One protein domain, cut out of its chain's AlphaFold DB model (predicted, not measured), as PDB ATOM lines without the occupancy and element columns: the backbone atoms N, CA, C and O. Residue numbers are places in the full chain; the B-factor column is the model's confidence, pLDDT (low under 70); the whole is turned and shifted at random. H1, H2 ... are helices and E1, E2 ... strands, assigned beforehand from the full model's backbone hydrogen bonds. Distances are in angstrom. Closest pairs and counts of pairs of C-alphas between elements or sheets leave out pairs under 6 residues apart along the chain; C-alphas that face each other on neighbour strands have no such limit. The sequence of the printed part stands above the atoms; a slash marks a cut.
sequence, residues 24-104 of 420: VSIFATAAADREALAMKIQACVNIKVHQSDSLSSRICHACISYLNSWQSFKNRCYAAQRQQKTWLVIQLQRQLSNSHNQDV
ATOM      1  N   VAL A  24     213.350 200.740 180.992       91.06
ATOM      2  CA  VAL A  24     213.770 202.003 180.365       91.06
ATOM      3  C   VAL A  24     214.976 201.770 179.458       91.06
ATOM      4  O   VAL A  24     215.683 200.773 179.603       91.06
ATOM      5  N   SER A  25     215.215 202.670 178.503       90.81
ATOM      6  CA  SER A  25     216.413 202.608 177.654       90.81
ATOM      7  C   SER A  25     217.666 202.907 178.477       90.81
ATOM      8  O   SER A  25     217.704 203.897 179.215       90.81
ATOM      9  N   ILE A  26     218.700 202.073 178.322       91.75
ATOM     10  CA  ILE A  26     220.003 202.244 178.982       91.75
ATOM     11  C   ILE A  26     220.693 203.533 178.510       91.75
ATOM     12  O   ILE A  26     221.404 204.166 179.283       91.75
ATOM     13  N   PHE A  27     220.465 203.940 177.259       89.38
ATOM     14  CA  PHE A  27     221.162 205.071 176.639       89.38
ATOM     15  C   PHE A  27     220.394 206.392 176.727       89.38
ATOM     16  O   PHE A  27     221.012 207.449 176.752       89.38
ATOM     17  N   ALA A  28     219.059 206.349 176.807       81.19
ATOM     18  CA  ALA A  28     218.240 207.559 176.953       81.19
ATOM     19  C   ALA A  28     218.093 208.018 178.416       81.19
ATOM     20  O   ALA A  28     217.634 209.129 178.673       81.19
ATOM     21  N   THR A  29     218.467 207.166 179.377       74.06
ATOM     22  CA  THR A  29     218.329 207.447 180.810       74.06
ATOM     23  C   THR A  29     219.698 207.718 181.422       74.06
ATOM     24  O   THR A  29     220.532 206.817 181.520       74.06
ATOM     25  N   ALA A  30     219.923 208.946 181.887       69.69
ATOM     26  CA  ALA A  30     221.036 209.234 182.784       69.69
ATOM     27  C   ALA A  30     220.695 208.733 184.195       69.69
ATOM     28  O   ALA A  30     219.555 208.866 184.652       69.69
ATOM     29  N   ALA A  31     221.669 208.154 184.896       64.25
ATOM     30  CA  ALA A  31     221.490 207.808 186.298       64.25
ATOM     31  C   ALA A  31     221.438 209.083 187.172       64.25
ATOM     32  O   ALA A  31     221.746 210.190 186.726       64.25
ATOM     33  N   ALA A  32     221.005 208.948 188.430       62.62
ATOM     34  CA  ALA A  32     220.803 210.083 189.346       62.62
ATOM     35  C   ALA A  32     222.087 210.898 189.628       62.62
ATOM     36  O   ALA A  32     222.022 212.059 190.016       62.62
ATOM     37  N   ASP A  33     223.245 210.281 189.417       64.50
ATOM     38  CA  ASP A  33     224.603 210.823 189.514       64.50
ATOM     39  C   ASP A  33     225.093 211.471 188.204       64.50
ATOM     40  O   ASP A  33     226.247 211.877 188.114       64.50
ATOM     41  N   ARG A  34     224.214 211.603 187.197       69.38
ATOM     42  CA  ARG A  34     224.515 212.066 185.828       69.38
ATOM     43  C   ARG A  34     225.499 211.188 185.056       69.38
ATOM     44  O   ARG A  34     225.902 211.555 183.955       69.38
ATOM     45  N   GLU A  35     225.838 210.020 185.588       78.62
ATOM     46  CA  GLU A  35     226.615 209.027 184.866       78.62
ATOM     47  C   GLU A  35     225.716 208.295 183.860       78.62
ATOM     48  O   GLU A  35     224.533 208.030 184.112       78.62
ATOM     49  N   ALA A  36     226.274 207.959 182.697       87.38
ATOM     50  CA  ALA A  36     225.584 207.108 181.741       87.38
ATOM     51  C   ALA A  36     225.348 205.725 182.364       87.38
ATOM     52  O   ALA A  36     226.272 205.095 182.886       87.38
ATOM     53  N   LEU A  37     224.117 205.218 182.270       89.56
ATOM     54  CA  LEU A  37     223.745 203.950 182.896       89.56
ATOM     55  C   LEU A  37     224.582 202.770 182.370       89.56
ATOM     56  O   LEU A  37     224.877 201.849 183.126       89.56
ATOM     57  N   ALA A  38     225.035 202.833 181.115       91.75
ATOM     58  CA  ALA A  38     225.970 201.871 180.531       91.75
ATOM     59  C   ALA A  38     227.314 201.804 181.286       91.75
ATOM     60  O   ALA A  38     227.776 200.710 181.612       91.75
ATOM     61  N   MET A  39     227.909 202.955 181.627       90.38
ATOM     62  CA  MET A  39     229.164 202.998 182.391       90.38
ATOM     63  C   MET A  39     228.963 202.463 183.804       90.38
ATOM     64  O   MET A  39     229.765 201.668 184.290       90.38
ATOM     65  N   LYS A  40     227.827 202.793 184.423       90.50
ATOM     66  CA  LYS A  40     227.468 202.272 185.741       90.50
ATOM     67  C   LYS A  40     227.342 200.749 185.752       90.50
ATOM     68  O   LYS A  40     227.842 200.103 186.670       90.50
ATOM     69  N   ILE A  41     226.708 200.162 184.735       93.12
ATOM     70  CA  ILE A  41     226.620 198.702 184.578       93.12
ATOM     71  C   ILE A  41     228.030 198.101 184.494       93.12
ATOM     72  O   ILE A  41     228.348 197.180 185.251       93.12
ATOM     73  N   GLN A  42     228.900 198.665 183.658       92.94
ATOM     74  CA  GLN A  42     230.282 198.207 183.532       92.94
ATOM     75  C   GLN A  42     231.052 198.325 184.859       92.94
ATOM     76  O   GLN A  42     231.689 197.369 185.288       92.94
ATOM     77  N   ALA A  43     230.955 199.453 185.562       90.75
ATOM     78  CA  ALA A  43     231.678 199.691 186.812       90.75
ATOM     79  C   ALA A  43     231.208 198.807 187.985       90.75
ATOM     80  O   ALA A  43     231.958 198.616 188.954       90.75
ATOM     81  N   CYS A  44     229.967 198.317 187.930       91.44
ATOM     82  CA  CYS A  44     229.363 197.507 188.986       91.44
ATOM     83  C   CYS A  44     229.538 196.004 188.753       91.44
ATOM     84  O   CYS A  44     229.905 195.297 189.686       91.44
ATOM     85  N   VAL A  45     229.250 195.526 187.538       91.69
ATOM     86  CA  VAL A  45     229.175 194.087 187.216       91.69
ATOM     87  C   VAL A  45     230.070 193.675 186.046       91.69
ATOM     88  O   VAL A  45     230.002 192.540 185.592       91.69
ATOM     89  N   ASN A  46     230.919 194.584 185.556       93.94
ATOM     90  CA  ASN A  46     231.880 194.345 184.476       93.94
ATOM     91  C   ASN A  46     231.256 193.895 183.142       93.94
ATOM     92  O   ASN A  46     231.892 193.215 182.340       93.94
ATOM     93  N   ILE A  47     230.010 194.302 182.882       92.69
ATOM     94  CA  ILE A  47     229.319 194.054 181.612       92.69
ATOM     95  C   ILE A  47     229.402 195.319 180.762       92.69
ATOM     96  O   ILE A  47     228.908 196.374 181.155       92.69
ATOM     97  N   LYS A  48     230.016 195.208 179.582       92.38
ATOM     98  CA  LYS A  48     230.048 196.287 178.591       92.38
ATOM     99  C   LYS A  48     228.739 196.281 177.809       92.38
ATOM    100  O   LYS A  48     228.287 195.226 177.371       92.38
ATOM    101  N   VAL A  49     228.135 197.454 177.658       91.62
ATOM    102  CA  VAL A  49     226.880 197.631 176.924       91.62
ATOM    103  C   VAL A  49     227.114 198.688 175.856       91.62
ATOM    104  O   VAL A  49     227.401 199.838 176.189       91.62
ATOM    105  N   HIS A  50     227.007 198.296 174.589       88.81
ATOM    106  CA  HIS A  50     227.198 199.194 173.453       88.81
ATOM    107  C   HIS A  50     225.886 199.427 172.699       88.81
ATOM    108  O   HIS A  50     224.986 198.589 172.712       88.81
ATOM    109  N   GLN A  51     225.748 200.585 172.048       86.81
ATOM    110  CA  GLN A  51     224.529 200.922 171.297       86.81
ATOM    111  C   GLN A  51     224.331 200.021 170.072       86.81
ATOM    112  O   GLN A  51     223.198 199.803 169.658       86.81
ATOM    113  N   SER A  52     225.423 199.480 169.523       85.06
ATOM    114  CA  SER A  52     225.398 198.532 168.405       85.06
ATOM    115  C   SER A  52     225.282 197.065 168.841       85.06
ATOM    116  O   SER A  52     225.491 196.180 168.013       85.06
ATOM    117  N   ASP A  53     225.026 196.784 170.124       86.00
ATOM    118  CA  ASP A  53     224.842 195.407 170.585       86.00
ATOM    119  C   ASP A  53     223.589 194.797 169.934       86.00
ATOM    120  O   ASP A  53     222.524 195.412 169.903       86.00
ATOM    121  N   SER A  54     223.673 193.531 169.519       84.50
ATOM    122  CA  SER A  54     222.512 192.727 169.091       84.50
ATOM    123  C   SER A  54     221.644 192.246 170.266       84.50
ATOM    124  O   SER A  54     220.774 191.389 170.118       84.50
ATOM    125  N   LEU A  55     221.895 192.772 171.463       89.38
ATOM    126  CA  LEU A  55     221.294 192.358 172.724       89.38
ATOM    127  C   LEU A  55     220.428 193.498 173.270       89.38
ATOM    128  O   LEU A  55     220.504 194.631 172.805       89.38
ATOM    129  N   SER A  56     219.583 193.213 174.264       90.44
ATOM    130  CA  SER A  56     218.639 194.224 174.751       90.44
ATOM    131  C   SER A  56     219.334 195.500 175.245       90.44
ATOM    132  O   SER A  56     220.190 195.468 176.127       90.44
ATOM    133  N   SER A  57     218.894 196.644 174.727       90.50
ATOM    134  CA  SER A  57     219.321 197.983 175.143       90.50
ATOM    135  C   SER A  57     218.457 198.566 176.272       90.50
ATOM    136  O   SER A  57     218.500 199.770 176.541       90.50
ATOM    137  N   ARG A  58     217.654 197.726 176.943       91.81
ATOM    138  CA  ARG A  58     216.707 198.137 177.990       91.81
ATOM    139  C   ARG A  58     217.046 197.533 179.347       91.81
ATOM    140  O   ARG A  58     217.648 196.469 179.441       91.81
ATOM    141  N   ILE A  59     216.648 198.201 180.421       92.75
ATOM    142  CA  ILE A  59     216.908 197.775 181.799       92.75
ATOM    143  C   ILE A  59     215.706 198.090 182.690       92.75
ATOM    144  O   ILE A  59     215.114 199.162 182.589       92.75
ATOM    145  N   CYS A  60     215.336 197.161 183.570       93.94
ATOM    146  CA  CYS A  60     214.224 197.353 184.497       93.94
ATOM    147  C   CYS A  60     214.620 198.196 185.720       93.94
ATOM    148  O   CYS A  60     215.782 198.237 186.142       93.94
ATOM    149  N   HIS A  61     213.625 198.819 186.355       91.81
ATOM    150  CA  HIS A  61     213.828 199.644 187.551       91.81
ATOM    151  C   HIS A  61     214.408 198.880 188.753       91.81
ATOM    152  O   HIS A  61     215.144 199.462 189.560       91.81
ATOM    153  N   ALA A  62     214.128 197.578 188.869       94.06
ATOM    154  CA  ALA A  62     214.704 196.736 189.915       94.06
ATOM    155  C   ALA A  62     216.230 196.633 189.764       94.06
ATOM    156  O   ALA A  62     216.967 196.911 190.710       94.06
ATOM    157  N   CYS A  63     216.716 196.332 188.557       93.88
ATOM    158  CA  CYS A  63     218.148 196.262 188.267       93.88
ATOM    159  C   CYS A  63     218.851 197.608 188.476       93.88
ATOM    160  O   CYS A  63     219.917 197.643 189.085       93.88
ATOM    161  N   ILE A  64     218.232 198.723 188.070       91.94
ATOM    162  CA  ILE A  64     218.755 200.067 188.368       91.94
ATOM    163  C   ILE A  64     218.902 200.274 189.886       91.94
ATOM    164  O   ILE A  64     219.923 200.775 190.360       91.94
ATOM    165  N   SER A  65     217.902 199.868 190.671       91.56
ATOM    166  CA  SER A  65     217.915 200.008 192.134       91.56
ATOM    167  C   SER A  65     219.013 199.170 192.795       91.56
ATOM    168  O   SER A  65     219.652 199.635 193.745       91.56
ATOM    169  N   TYR A  66     219.280 197.970 192.276       94.56
ATOM    170  CA  TYR A  66     220.396 197.141 192.730       94.56
ATOM    171  C   TYR A  66     221.751 197.765 192.387       94.56
ATOM    172  O   TYR A  66     222.596 197.867 193.276       94.56
ATOM    173  N   LEU A  67     221.937 198.278 191.165       92.62
ATOM    174  CA  LEU A  67     223.162 198.988 190.769       92.62
ATOM    175  C   LEU A  67     223.433 200.210 191.662       92.62
ATOM    176  O   LEU A  67     224.553 200.423 192.116       92.62
ATOM    177  N   ASN A  68     222.401 200.996 191.980       90.56
ATOM    178  CA  ASN A  68     222.531 202.146 192.881       90.56
ATOM    179  C   ASN A  68     222.910 201.730 194.313       90.56
ATOM    180  O   ASN A  68     223.711 202.397 194.977       90.56
ATOM    181  N   SER A  69     222.336 200.626 194.790       92.19
ATOM    182  CA  SER A  69     222.621 200.082 196.120       92.19
ATOM    183  C   SER A  69     224.053 199.546 196.199       92.19
ATOM    184  O   SER A  69     224.759 199.827 197.167       92.19
ATOM    185  N   TRP A  70     224.511 198.856 195.149       92.94
ATOM    186  CA  TRP A  70     225.892 198.406 195.002       92.94
ATOM    187  C   TRP A  70     226.879 199.575 194.982       92.94
ATOM    188  O   TRP A  70     227.837 199.573 195.749       92.94
ATOM    189  N   GLN A  71     226.615 200.619 194.191       90.00
ATOM    190  CA  GLN A  71     227.474 201.806 194.142       90.00
ATOM    191  C   GLN A  71     227.591 202.479 195.519       90.00
ATOM    192  O   GLN A  71     228.679 202.858 195.952       90.00
ATOM    193  N   SER A  72     226.476 202.571 196.249       91.06
ATOM    194  CA  SER A  72     226.460 203.114 197.612       91.06
ATOM    195  C   SER A  72     227.315 202.282 198.571       91.06
ATOM    196  O   SER A  72     228.008 202.838 199.422       91.06
ATOM    197  N   PHE A  73     227.277 200.956 198.439       94.94
ATOM    198  CA  PHE A  73     228.114 200.050 199.220       94.94
ATOM    199  C   PHE A  73     229.600 200.196 198.857       94.94
ATOM    200  O   PHE A  73     230.415 200.443 199.744       94.94
ATOM    201  N   LYS A  74     229.935 200.168 197.561       92.44
ATOM    202  CA  LYS A  74     231.294 200.363 197.030       92.44
ATOM    203  C   LYS A  74     231.934 201.654 197.556       92.44
ATOM    204  O   LYS A  74     233.060 201.628 198.049       92.44
ATOM    205  N   ASN A  75     231.192 202.761 197.556       91.81
ATOM    206  CA  ASN A  75     231.674 204.041 198.081       91.81
ATOM    207  C   ASN A  75     231.971 203.999 199.588       91.81
ATOM    208  O   ASN A  75     232.965 204.575 200.028       91.81
ATOM    209  N   ARG A  76     231.152 203.295 200.383       96.75
ATOM    210  CA  ARG A  76     231.414 203.115 201.822       96.75
ATOM    211  C   ARG A  76     232.682 202.304 202.061       96.75
ATOM    212  O   ARG A  76     233.482 202.691 202.907       96.75
ATOM    213  N   CYS A  77     232.888 201.232 201.298       97.31
ATOM    214  CA  CYS A  77     234.110 200.433 201.372       97.31
ATOM    215  C   CYS A  77     235.349 201.275 201.045       97.31
ATOM    216  O   CYS A  77     236.316 201.250 201.798       97.31
ATOM    217  N   TYR A  78     235.313 202.083 199.980       96.12
ATOM    218  CA  TYR A  78     236.446 202.948 199.643       96.12
ATOM    219  C   TYR A  78     236.700 204.053 200.665       96.12
ATOM    220  O   TYR A  78     237.859 204.346 200.957       96.12
ATOM    221  N   ALA A  79     235.649 204.656 201.223       96.75
ATOM    222  CA  ALA A  79     235.798 205.645 202.285       96.75
ATOM    223  C   ALA A  79     236.469 205.029 203.524       96.75
ATOM    224  O   ALA A  79     237.434 205.594 204.036       96.75
ATOM    225  N   ALA A  80     236.023 203.839 203.941       97.75
ATOM    226  CA  ALA A  80     236.628 203.102 205.048       97.75
ATOM    227  C   ALA A  80     238.091 202.732 204.756       97.75
ATOM    228  O   ALA A  80     238.965 202.991 205.578       97.75
ATOM    229  N   GLN A  81     238.385 202.216 203.557       97.69
ATOM    230  CA  GLN A  81     239.749 201.879 203.145       97.69
ATOM    231  C   GLN A  81     240.674 203.103 203.164       97.69
ATOM    232  O   GLN A  81     241.830 203.004 203.573       97.69
ATOM    233  N   ARG A  82     240.184 204.262 202.706       97.88
ATOM    234  CA  ARG A  82     240.955 205.510 202.720       97.88
ATOM    235  C   ARG A  82     241.271 205.931 204.152       97.88
ATOM    236  O   ARG A  82     242.425 206.228 204.432       97.88
ATOM    237  N   GLN A  83     240.284 205.891 205.045       97.12
ATOM    238  CA  GLN A  83     240.488 206.211 206.460       97.12
ATOM    239  C   GLN A  83     241.496 205.272 207.121       97.12
ATOM    240  O   GLN A  83     242.422 205.750 207.763       97.12
ATOM    241  N   GLN A  84     241.383 203.962 206.894       96.81
ATOM    242  CA  GLN A  84     242.334 202.987 207.431       96.81
ATOM    243  C   GLN A  84     243.770 203.261 206.970       96.81
ATOM    244  O   GLN A  84     244.692 203.234 207.780       96.81
ATOM    245  N   LYS A  85     243.966 203.591 205.685       97.00
ATOM    246  CA  LYS A  85     245.286 203.983 205.168       97.00
ATOM    247  C   LYS A  85     245.793 205.271 205.820       97.00
ATOM    248  O   LYS A  85     246.958 205.334 206.195       97.00
ATOM    249  N   THR A  86     244.936 206.279 205.987       96.62
ATOM    250  CA  THR A  86     245.302 207.527 206.673       96.62
ATOM    251  C   THR A  86     245.701 207.276 208.128       96.62
ATOM    252  O   THR A  86     246.707 207.818 208.575       96.62
ATOM    253  N   TRP A  87     244.970 206.429 208.854       96.19
ATOM    254  CA  TRP A  87     245.317 206.065 210.229       96.19
ATOM    255  C   TRP A  87     246.669 205.362 210.311       96.19
ATOM    256  O   TRP A  87     247.467 205.713 211.173       96.19
ATOM    257  N   LEU A  88     246.957 204.446 209.382       96.62
ATOM    258  CA  LEU A  88     248.253 203.772 209.315       96.62
ATOM    259  C   LEU A  88     249.404 204.768 209.087       96.62
ATOM    260  O   LEU A  88     250.430 204.683 209.755       96.62
ATOM    261  N   VAL A  89     249.221 205.741 208.188       95.38
ATOM    262  CA  VAL A  89     250.222 206.793 207.929       95.38
ATOM    263  C   VAL A  89     250.454 207.657 209.169       95.38
ATOM    264  O   VAL A  89     251.601 207.880 209.547       95.38
ATOM    265  N   ILE A  90     249.385 208.101 209.838       94.62
ATOM    266  CA  ILE A  90     249.488 208.899 211.071       94.62
ATOM    267  C   ILE A  90     250.184 208.096 212.177       94.62
ATOM    268  O   ILE A  90     251.026 208.635 212.894       94.62
ATOM    269  N   GLN A  91     249.863 206.808 212.309       94.44
ATOM    270  CA  GLN A  91     250.487 205.923 213.288       94.44
ATOM    271  C   GLN A  91     251.992 205.776 213.035       94.44
ATOM    272  O   GLN A  91     252.776 205.925 213.973       94.44
ATOM    273  N   LEU A  92     252.402 205.549 211.784       94.06
ATOM    274  CA  LEU A  92     253.814 205.442 211.412       94.06
ATOM    275  C   LEU A  92     254.561 206.765 211.634       94.06
ATOM    276  O   LEU A  92     255.660 206.778 212.184       94.06
ATOM    277  N   GLN A  93     253.946 207.892 211.269       93.62
ATOM    278  CA  GLN A  93     254.536 209.210 211.491       93.62
ATOM    279  C   GLN A  93     254.720 209.511 212.983       93.62
ATOM    280  O   GLN A  93     255.742 210.074 213.368       93.62
ATOM    281  N   ARG A  94     253.780 209.073 213.832       92.56
ATOM    282  CA  ARG A  94     253.892 209.194 215.291       92.56
ATOM    283  C   ARG A  94     255.039 208.357 215.859       92.56
ATOM    284  O   ARG A  94     255.724 208.810 216.772       92.56
ATOM    285  N   GLN A  95     255.270 207.158 215.322       90.88
ATOM    286  CA  GLN A  95     256.404 206.320 215.725       90.88
ATOM    287  C   GLN A  95     257.743 206.984 215.375       90.88
ATOM    288  O   GLN A  95     258.607 207.082 216.242       90.88
ATOM    289  N   LEU A  96     257.875 207.532 214.162       89.31
ATOM    290  CA  LEU A  96     259.079 208.250 213.717       89.31
ATOM    291  C   LEU A  96     259.343 209.536 214.516       89.31
ATOM    292  O   LEU A  96     260.485 209.852 214.844       89.31
ATOM    293  N   SER A  97     258.298 210.297 214.859       86.75
ATOM    294  CA  SER A  97     258.467 211.484 215.705       86.75
ATOM    295  C   SER A  97     258.865 211.120 217.136       86.75
ATOM    296  O   SER A  97     259.629 211.848 217.766       86.75
ATOM    297  N   ASN A  98     258.366 210.001 217.663       81.06
ATOM    298  CA  ASN A  98     258.710 209.552 219.009       81.06
ATOM    299  C   ASN A  98     260.158 209.044 219.085       81.06
ATOM    300  O   ASN A  98     260.841 209.369 220.054       81.06
ATOM    301  N   SER A  99     260.650 208.337 218.059       74.69
ATOM    302  CA  SER A  99     262.056 207.908 218.003       74.69
ATOM    303  C   SER A  99     263.012 209.102 217.922       74.69
ATOM    304  O   SER A  99     263.985 209.157 218.666       74.69
ATOM    305  N   HIS A 100     262.689 210.125 217.121       74.00
ATOM    306  CA  HIS A 100     263.531 211.323 217.028       74.00
ATOM    307  C   HIS A 100     263.606 212.110 218.349       74.00
ATOM    308  O   HIS A 100     264.663 212.616 218.720       74.00
ATOM    309  N   ASN A 101     262.501 212.190 219.099       70.00
ATOM    310  CA  ASN A 101     262.501 212.843 220.411       70.00
ATOM    311  C   ASN A 101     263.284 212.049 221.473       70.00
ATOM    312  O   ASN A 101     263.879 212.664 222.359       70.00
ATOM    313  N   GLN A 102     263.327 210.713 221.383       65.69
ATOM    314  CA  GLN A 102     264.175 209.879 222.246       65.69
ATOM    315  C   GLN A 102     265.668 210.108 221.978       65.69
ATOM    316  O   GLN A 102     266.410 210.352 222.928       65.69
ATOM    317  N   ASP A 103     266.090 210.161 220.711       66.06
ATOM    318  CA  ASP A 103     267.495 210.410 220.349       66.06
ATOM    319  C   ASP A 103     267.997 211.780 220.846       66.06
ATOM    320  O   ASP A 103     269.121 211.916 221.338       66.06
ATOM    321  N   VAL A 104     267.147 212.814 220.776       66.25
ATOM    322  CA  VAL A 104     267.475 214.164 221.270       66.25
ATOM    323  C   VAL A 104     267.540 214.209 222.803       66.25
ATOM    324  O   VAL A 104     268.391 214.907 223.365       66.25
TER     325      VAL A 104
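This is residues 24 to 104 of the 420 residues of an uncharacterized protein of Phlebotomus papatasi (UniProt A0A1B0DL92). What shape does the model show? It is a long arm with a small head: the helix H2 makes the length, and at its first end H1, the short strand E1 and two unnamed stretches, residues 24 to 36 and 46 to 57, make the head. Residues 75 to 104 of H2 stick out free. What is it made of? The printed part has 81 residues with two named helices and one named strand, in the order H1, E1, H2, and its class is mostly helix. How spread out is it? It is extended, with a radius of gyration of the C-alphas of 21.6 A and spans of 71 by 22 by 18 A.

Where is the longest helix? H2 is residues 61 to 104, 65.0 A from first to last C-alpha, from C-alpha 61 at (213.828, 199.644, 187.551) to C-alpha 104 at (267.475, 214.164, 221.270). Where are the other elements? E1 is residues 58 to 60, 7.0 A long from first to last C-alpha. H1 is residues 37 to 45, 12.1 A long in the same measure, and begins with C-alpha 37 at (223.745, 203.950, 182.896).

How does H2 stand to H1? They touch, with residues 67 to 71 of H2 alone; the closest C-alphas, of Cys 44 and Leu 67, are 6.6 A apart. Their lines stand at a steep tilt of 60 degrees, the same way. Where is E1? E1 and H2 meet only through their link, which is tight, and E1 and H1 are apart. E1 pairs with no named strand, but residues 24 to 25 pair with its residues 58 to 59, antiparallel. What do the helix backbones show? In H1 and H2 every O i to N i+4 pair is within hydrogen-bond range.

How large is it? The two C-alphas farthest apart, of Ser 54 and Val 104, are 72.1 A apart; without residues 75 to 104 the body spans 31 by 19 by 19 A. Is there a cut or a long link? The printed part has no cut, and the link from H1 to E1 is long, with 12 residues. Where is confidence low? The pLDDT is under 70 at residues 30 to 34 and 102 to 104, and the mean of the printed part is 88.4.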